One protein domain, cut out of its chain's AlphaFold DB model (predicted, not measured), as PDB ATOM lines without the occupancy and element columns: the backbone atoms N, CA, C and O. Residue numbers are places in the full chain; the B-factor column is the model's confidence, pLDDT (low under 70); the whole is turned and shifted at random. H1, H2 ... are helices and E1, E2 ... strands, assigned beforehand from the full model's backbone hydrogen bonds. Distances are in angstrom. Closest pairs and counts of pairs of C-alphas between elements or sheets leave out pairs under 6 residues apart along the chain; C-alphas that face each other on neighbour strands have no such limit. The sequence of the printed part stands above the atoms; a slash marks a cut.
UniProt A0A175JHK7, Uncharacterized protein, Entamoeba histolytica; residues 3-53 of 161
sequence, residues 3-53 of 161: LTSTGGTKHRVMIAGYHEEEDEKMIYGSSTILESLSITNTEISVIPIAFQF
ATOM      1  N   LEU A   3     -29.782  31.192 -37.845       85.56
ATOM      2  CA  LEU A   3     -29.128  29.992 -38.346       85.56
ATOM      3  C   LEU A   3     -27.619  30.223 -38.328       85.56
ATOM      4  O   LEU A   3     -27.154  31.279 -38.749       85.56
ATOM      5  N   THR A   4     -26.862  29.249 -37.841       84.31
ATOM      6  CA  THR A   4     -25.397  29.266 -37.831       84.31
ATOM      7  C   THR A   4     -24.896  28.117 -38.692       84.31
ATOM      8  O   THR A   4     -25.204  26.959 -38.401       84.31
ATOM      9  N   SER A   5     -24.143  28.433 -39.747       80.44
ATOM     10  CA  SER A   5     -23.487  27.417 -40.574       80.44
ATOM     11  C   SER A   5     -22.325  26.764 -39.818       80.44
ATOM     12  O   SER A   5     -21.812  27.314 -38.840       80.44
ATOM     13  N   THR A   6     -21.851  25.611 -40.291       71.69
ATOM     14  CA  THR A   6     -20.664  24.935 -39.729       71.69
ATOM     15  C   THR A   6     -19.391  25.787 -39.762       71.69
ATOM     16  O   THR A   6     -18.467  25.530 -38.996       71.69
ATOM     17  N   GLY A   7     -19.352  26.831 -40.595       70.94
ATOM     18  CA  GLY A   7     -18.256  27.794 -40.714       70.94
ATOM     19  C   GLY A   7     -18.365  28.961 -39.733       70.94
ATOM     20  O   GLY A   7     -17.502  29.833 -39.726       70.94
ATOM     21  N   GLY A   8     -19.417  28.993 -38.909       75.69
ATOM     22  CA  GLY A   8     -19.646  30.011 -37.885       75.69
ATOM     23  C   GLY A   8     -20.378  31.263 -38.373       75.69
ATOM     24  O   GLY A   8     -20.670  32.144 -37.560       75.69
ATOM     25  N   THR A   9     -20.713  31.356 -39.664       80.12
ATOM     26  CA  THR A   9     -21.485  32.480 -40.209       80.12
ATOM     27  C   THR A   9     -22.932  32.405 -39.731       80.12
ATOM     28  O   THR A   9     -23.554  31.341 -39.756       80.12
ATOM     29  N   LYS A  10     -23.474  33.546 -39.293       82.75
ATOM     30  CA  LYS A  10     -24.828  33.658 -38.743       82.75
ATOM     31  C   LYS A  10     -25.756  34.396 -39.697       82.75
ATOM     32  O   LYS A  10     -25.446  35.506 -40.122       82.75
ATOM     33  N   HIS A  11     -26.926  33.822 -39.950       80.88
ATOM     34  CA  HIS A  11     -27.970  34.399 -40.791       80.88
ATOM     35  C   HIS A  11     -29.289  34.472 -40.032       80.88
ATOM     36  O   HIS A  11     -29.728  33.504 -39.415       80.88
ATOM     37  N   ARG A  12     -29.946  35.633 -40.078       77.06
ATOM     38  CA  ARG A  12     -31.260  35.831 -39.456       77.06
ATOM     39  C   ARG A  12     -32.347  35.648 -40.501       77.06
ATOM     40  O   ARG A  12     -32.390  36.400 -41.469       77.06
ATOM     41  N   VAL A  13     -33.234  34.691 -40.263       74.44
ATOM     42  CA  VAL A  13     -34.343  34.336 -41.153       74.44
ATOM     43  C   VAL A  13     -35.685  34.451 -40.442       74.44
ATOM     44  O   VAL A  13     -35.786  34.287 -39.217       74.44
ATOM     45  N   MET A  14     -36.730  34.720 -41.218       72.12
ATOM     46  CA  MET A  14     -38.111  34.612 -40.762       72.12
ATOM     47  C   MET A  14     -38.646  33.218 -41.096       72.12
ATOM     48  O   MET A  14     -38.321  32.673 -42.144       72.12
ATOM     49  N   ILE A  15     -39.458  32.651 -40.208       72.81
ATOM     50  CA  ILE A  15     -40.206  31.426 -40.508       72.81
ATOM     51  C   ILE A  15     -41.409  31.855 -41.347       72.81
ATOM     52  O   ILE A  15     -42.194  32.686 -40.888       72.81
ATOM     53  N   ALA A  16     -41.491  31.353 -42.578       67.38
ATOM     54  CA  ALA A  16     -42.519  31.734 -43.546       67.38
ATOM     55  C   ALA A  16     -43.671  30.720 -43.642       67.38
ATOM     56  O   ALA A  16     -44.760  31.091 -44.068       67.38
ATOM     57  N   GLY A  17     -43.467  29.484 -43.178       65.69
ATOM     58  CA  GLY A  17     -44.466  28.424 -43.247       65.69
ATOM     59  C   GLY A  17     -43.998  27.141 -42.566       65.69
ATOM     60  O   GLY A  17     -42.988  27.133 -41.856       65.69
ATOM     61  N   TYR A  18     -44.758  26.075 -42.795       68.75
ATOM     62  CA  TYR A  18     -44.467  24.716 -42.346       68.75
ATOM     63  C   TYR A  18     -44.353  23.811 -43.571       68.75
ATOM     64  O   TYR A  18     -45.085  23.997 -44.542       68.75
ATOM     65  N   HIS A  19     -43.442  22.846 -43.520       70.88
ATOM     66  CA  HIS A  19     -43.321  21.816 -44.545       70.88
ATOM     67  C   HIS A  19     -44.163  20.599 -44.133       70.88
ATOM     68  O   HIS A  19     -44.201  20.268 -42.949       70.88
ATOM     69  N   GLU A  20     -44.855  19.958 -45.079       64.06
ATOM     70  CA  GLU A  20     -45.745  18.815 -44.787       64.06
ATOM     71  C   GLU A  20     -44.978  17.550 -44.373       64.06
ATOM     72  O   GLU A  20     -45.520  16.681 -43.697       64.06
ATOM     73  N   GLU A  21     -43.706  17.447 -44.761       67.50
ATOM     74  CA  GLU A  21     -42.832  16.357 -44.328       67.50
ATOM     75  C   GLU A  21     -42.345  16.600 -42.892       67.50
ATOM     76  O   GLU A  21     -41.582  17.530 -42.621       67.50
ATOM     77  N   GLU A  22     -42.779  15.741 -41.971       56.69
ATOM     78  CA  GLU A  22     -42.455  15.798 -40.541       56.69
ATOM     79  C   GLU A  22     -41.063  15.212 -40.224       56.69
ATOM     80  O   GLU A  22     -40.939  14.294 -39.412       56.69
ATOM     81  N   ASP A  23     -39.986  15.725 -40.828       72.69
ATOM     82  CA  ASP A  23     -38.665  15.556 -40.206       72.69
ATOM     83  C   ASP A  23     -38.390  16.746 -39.286       72.69
ATOM     84  O   ASP A  23     -37.937  17.807 -39.714       72.69
ATOM     85  N   GLU A  24     -38.646  16.555 -37.988       69.19
ATOM     86  CA  GLU A  24     -38.408  17.551 -36.931       69.19
ATOM     87  C   GLU A  24     -36.955  18.069 -36.887       69.19
ATOM     88  O   GLU A  24     -36.665  19.064 -36.218       69.19
ATOM     89  N   LYS A  25     -36.020  17.399 -37.575       79.50
ATOM     90  CA  LYS A  25     -34.603  17.773 -37.646       79.50
ATOM     91  C   LYS A  25     -34.253  18.584 -38.893       79.50
ATOM     92  O   LYS A  25     -33.100  19.001 -39.017       79.50
ATOM     93  N   MET A  26     -35.208  18.823 -39.790       83.00
ATOM     94  CA  MET A  26     -34.992  19.524 -41.051       83.00
ATOM     95  C   MET A  26     -35.611  20.923 -41.028       83.00
ATOM     96  O   MET A  26     -36.767  21.123 -40.664       83.00
ATOM     97  N   ILE A  27     -34.823  21.913 -41.450       80.69
ATOM     98  CA  ILE A  27     -35.315  23.260 -41.746       80.69
ATOM     99  C   ILE A  27     -35.312  23.417 -43.259       80.69
ATOM    100  O   ILE A  27     -34.253  23.441 -43.885       80.69
ATOM    101  N   TYR A  28     -36.504  23.557 -43.827       82.19
ATOM    102  CA  TYR A  28     -36.692  23.835 -45.242       82.19
ATOM    103  C   TYR A  28     -36.571  25.343 -45.474       82.19
ATOM    104  O   TYR A  28     -37.172  26.150 -44.762       82.19
ATOM    105  N   GLY A  29     -35.744  25.731 -46.439       76.94
ATOM    106  CA  GLY A  29     -35.478  27.126 -46.763       76.94
ATOM    107  C   GLY A  29     -35.340  27.333 -48.265       76.94
ATOM    108  O   GLY A  29     -35.200  26.381 -49.026       76.94
ATOM    109  N   SER A  30     -35.371  28.593 -48.693       77.00
ATOM    110  CA  SER A  30     -35.147  28.954 -50.092       77.00
ATOM    111  C   SER A  30     -33.729  28.609 -50.572       77.00
ATOM    112  O   SER A  30     -32.786  28.510 -49.782       77.00
ATOM    113  N   SER A  31     -33.547  28.519 -51.891       77.62
ATOM    114  CA  SER A  31     -32.213  28.396 -52.501       77.62
ATOM    115  C   SER A  31     -31.258  29.490 -52.011       77.62
ATOM    116  O   SER A  31     -30.110  29.213 -51.690       77.62
ATOM    117  N   THR A  32     -31.756  30.716 -51.831       79.44
ATOM    118  CA  THR A  32     -30.966  31.854 -51.344       79.44
ATOM    119  C   THR A  32     -30.387  31.639 -49.942       79.44
ATOM    120  O   THR A  32     -29.236  32.008 -49.693       79.44
ATOM    121  N   ILE A  33     -31.153  31.066 -49.002       78.38
ATOM    122  CA  ILE A  33     -30.617  30.802 -47.656       78.38
ATOM    123  C   ILE A  33     -29.665  29.605 -47.666       78.38
ATOM    124  O   ILE A  33     -28.662  29.634 -46.954       78.38
ATOM    125  N   LEU A  34     -29.932  28.601 -48.505       80.06
ATOM    126  CA  LEU A  34     -29.045  27.455 -48.687       80.06
ATOM    127  C   LEU A  34     -27.675  27.896 -49.228       80.06
ATOM    128  O   LEU A  34     -26.649  27.547 -48.650       80.06
ATOM    129  N   GLU A  35     -27.661  28.740 -50.263       77.94
ATOM    130  CA  GLU A  35     -26.449  29.353 -50.820       77.94
ATOM    131  C   GLU A  35     -25.696  30.180 -49.775       77.94
ATOM    132  O   GLU A  35     -24.479  30.068 -49.653       77.94
ATOM    133  N   SER A  36     -26.417  30.973 -48.978       78.56
ATOM    134  CA  SER A  36     -25.813  31.827 -47.946       78.56
ATOM    135  C   SER A  36     -25.165  31.026 -46.811       78.56
ATOM    136  O   SER A  36     -24.181  31.471 -46.222       78.56
ATOM    137  N   LEU A  37     -25.724  29.860 -46.476       77.56
ATOM    138  CA  LEU A  37     -25.215  28.985 -45.418       77.56
ATOM    139  C   LEU A  37     -24.109  28.044 -45.902       77.56
ATOM    140  O   LEU A  37     -23.352  27.532 -45.070       77.56
ATOM    141  N   SER A  38     -24.008  27.808 -47.211       75.88
ATOM    142  CA  SER A  38     -22.972  26.955 -47.777       75.88
ATOM    143  C   SER A  38     -21.600  27.615 -47.690       75.88
ATOM    144  O   SER A  38     -21.397  28.766 -48.059       75.88
ATOM    145  N   ILE A  39     -20.624  26.850 -47.205       68.12
ATOM    146  CA  ILE A  39     -19.218  27.276 -47.105       68.12
ATOM    147  C   ILE A  39     -18.453  26.872 -48.378       68.12
ATOM    148  O   ILE A  39     -17.322  27.300 -48.603       68.12
ATOM    149  N   THR A  40     -19.068  26.043 -49.225       63.19
ATOM    150  CA  THR A  40     -18.470  25.457 -50.426       63.19
ATOM    151  C   THR A  40     -19.363  25.694 -51.643       63.19
ATOM    152  O   THR A  40     -20.571  25.492 -51.576       63.19
ATOM    153  N   ASN A  41     -18.770  26.035 -52.793       56.97
ATOM    154  CA  ASN A  41     -19.469  26.227 -54.080       56.97
ATOM    155  C   ASN A  41     -19.949  24.912 -54.738       56.97
ATOM    156  O   ASN A  41     -20.090  24.832 -55.955       56.97
ATOM    157  N   THR A  42     -20.135  23.853 -53.959       59.09
ATOM    158  CA  THR A  42     -20.657  22.568 -54.430       59.09
ATOM    159  C   THR A  42     -22.169  22.533 -54.249       59.09
ATOM    160  O   THR A  42     -22.667  23.033 -53.241       59.09
ATOM    161  N   GLU A  43     -22.888  21.903 -55.180       64.38
ATOM    162  CA  GLU A  43     -24.321  21.619 -55.050       64.38
ATOM    163  C   GLU A  43     -24.554  20.683 -53.856       64.38
ATOM    164  O   GLU A  43     -24.460  19.461 -53.959       64.38
ATOM    165  N   ILE A  44     -24.796  21.271 -52.686       65.38
ATOM    166  CA  ILE A  44     -25.160  20.556 -51.467       65.38
ATOM    167  C   ILE A  44     -26.650  20.785 -51.242       65.38
ATOM    168  O   ILE A  44     -27.087  21.922 -51.103       65.38
ATOM    169  N   SER A  45     -27.419  19.700 -51.182       72.75
ATOM    170  CA  SER A  45     -28.863  19.741 -50.930       72.75
ATOM    171  C   SER A  45     -29.223  19.815 -49.443       72.75
ATOM    172  O   SER A  45     -30.311  20.269 -49.107       72.75
ATOM    173  N   VAL A  46     -28.325  19.386 -48.545       82.75
ATOM    174  CA  VAL A  46     -28.548  19.364 -47.089       82.75
ATOM    175  C   VAL A  46     -27.284  19.801 -46.352       82.75
ATOM    176  O   VAL A  46     -26.219  19.212 -46.537       82.75
ATOM    177  N   ILE A  47     -27.400  20.813 -45.488       81.19
ATOM    178  CA  ILE A  47     -26.275  21.387 -44.738       81.19
ATOM    179  C   ILE A  47     -26.558  21.277 -43.233       81.19
ATOM    180  O   ILE A  47     -27.624  21.706 -42.788       81.19
ATOM    181  N   PRO A  48     -25.621  20.753 -42.422       84.62
ATOM    182  CA  PRO A  48     -25.757  20.788 -40.971       84.62
ATOM    183  C   PRO A  48     -25.699  22.230 -40.457       84.62
ATOM    184  O   PRO A  48     -24.797  22.998 -40.798       84.62
ATOM    185  N   ILE A  49     -26.647  22.584 -39.593       85.62
ATOM    186  CA  ILE A  49     -26.774  23.919 -39.005       85.62
ATOM    187  C   ILE A  49     -27.029  23.825 -37.502       85.62
ATOM    188  O   ILE A  49     -27.593  22.851 -37.008       85.62
ATOM    189  N   ALA A  50     -26.661  24.875 -36.776       85.94
ATOM    190  CA  ALA A  50     -27.221  25.146 -35.458       85.94
ATOM    191  C   ALA A  50     -28.242  26.279 -35.583       85.94
ATOM    192  O   ALA A  50     -28.020  27.226 -36.339       85.94
ATOM    193  N   PHE A  51     -29.343  26.219 -34.836       84.44
ATOM    194  CA  PHE A  51     -30.339  27.288 -34.838       84.44
ATOM    195  C   PHE A  51     -30.706  27.730 -33.428       84.44
ATOM    196  O   PHE A  51     -30.647  26.964 -32.466       84.44
ATOM    197  N   GLN A  52     -31.118  28.988 -33.321       81.19
ATOM    198  CA  GLN A  52     -31.757  29.520 -32.128       81.19
ATOM    199  C   GLN A  52     -32.928  30.427 -32.502       81.19
ATOM    200  O   GLN A  52     -32.894  31.186 -33.481       81.19
ATOM    201  N   PHE A  53     -33.988  30.376 -31.699       73.25
ATOM    202  CA  PHE A  53     -35.072  31.340 -31.810       73.25
ATOM    203  C   PHE A  53     -34.607  32.675 -31.233       73.25
ATOM    204  O   PHE A  53     -34.279  32.783 -30.055       73.25
TER     205      PHE A  53
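What this domain is: This is residues 3 to 53 of the 161 residues of an uncharacterized protein of Entamoeba histolytica (UniProt A0A175JHK7). Little regular structure: a small sheet of three short strands, with one short helix, H1, standing up over one face and a long loop, residues 13 to 30. The 51 printed residues hold E1, E2, H1, E3, mixed in class; the antiparallel sheet runs E2, E1, E3. It is compact, radius of gyration of the C-alphas 11.0 A, spanning 29 by 24 by 17 A.

How they stand to each other: E1, residues 3 to 5, and E2, residues 10 to 12, form a hairpin; N 3 and O 11, 2.8 A, are within hydrogen-bond range. E3, residues 49 to 52, is antiparallel to E1; N 4 and O 50, 2.8 A, are within range. H1, residues 31 to 37, has every O i to N i+4 pair within range. It is on the sheet, height 10.1 A, over E1 and only just not over E2, where 2 of its 7 C-alphas fall. The closest C-alphas of H1 and E1 are Leu 37 and Ser 5, 5.4 A. E2, H1, E3 form a split strand-helix-strand unit, same-way strands with E1 between, its crossover right-handed.

Where its parts are: E1 begins at (-29.128, 29.992, -38.346); E3 ends at (-31.757, 29.520, -32.128). H1 measures 10.0 A, E3 10.2 A.

The domain as a whole: The printed part has no cut. E2-H1 and H1-E3 links are long. Residues 39 to 44 are among those under pLDDT 70.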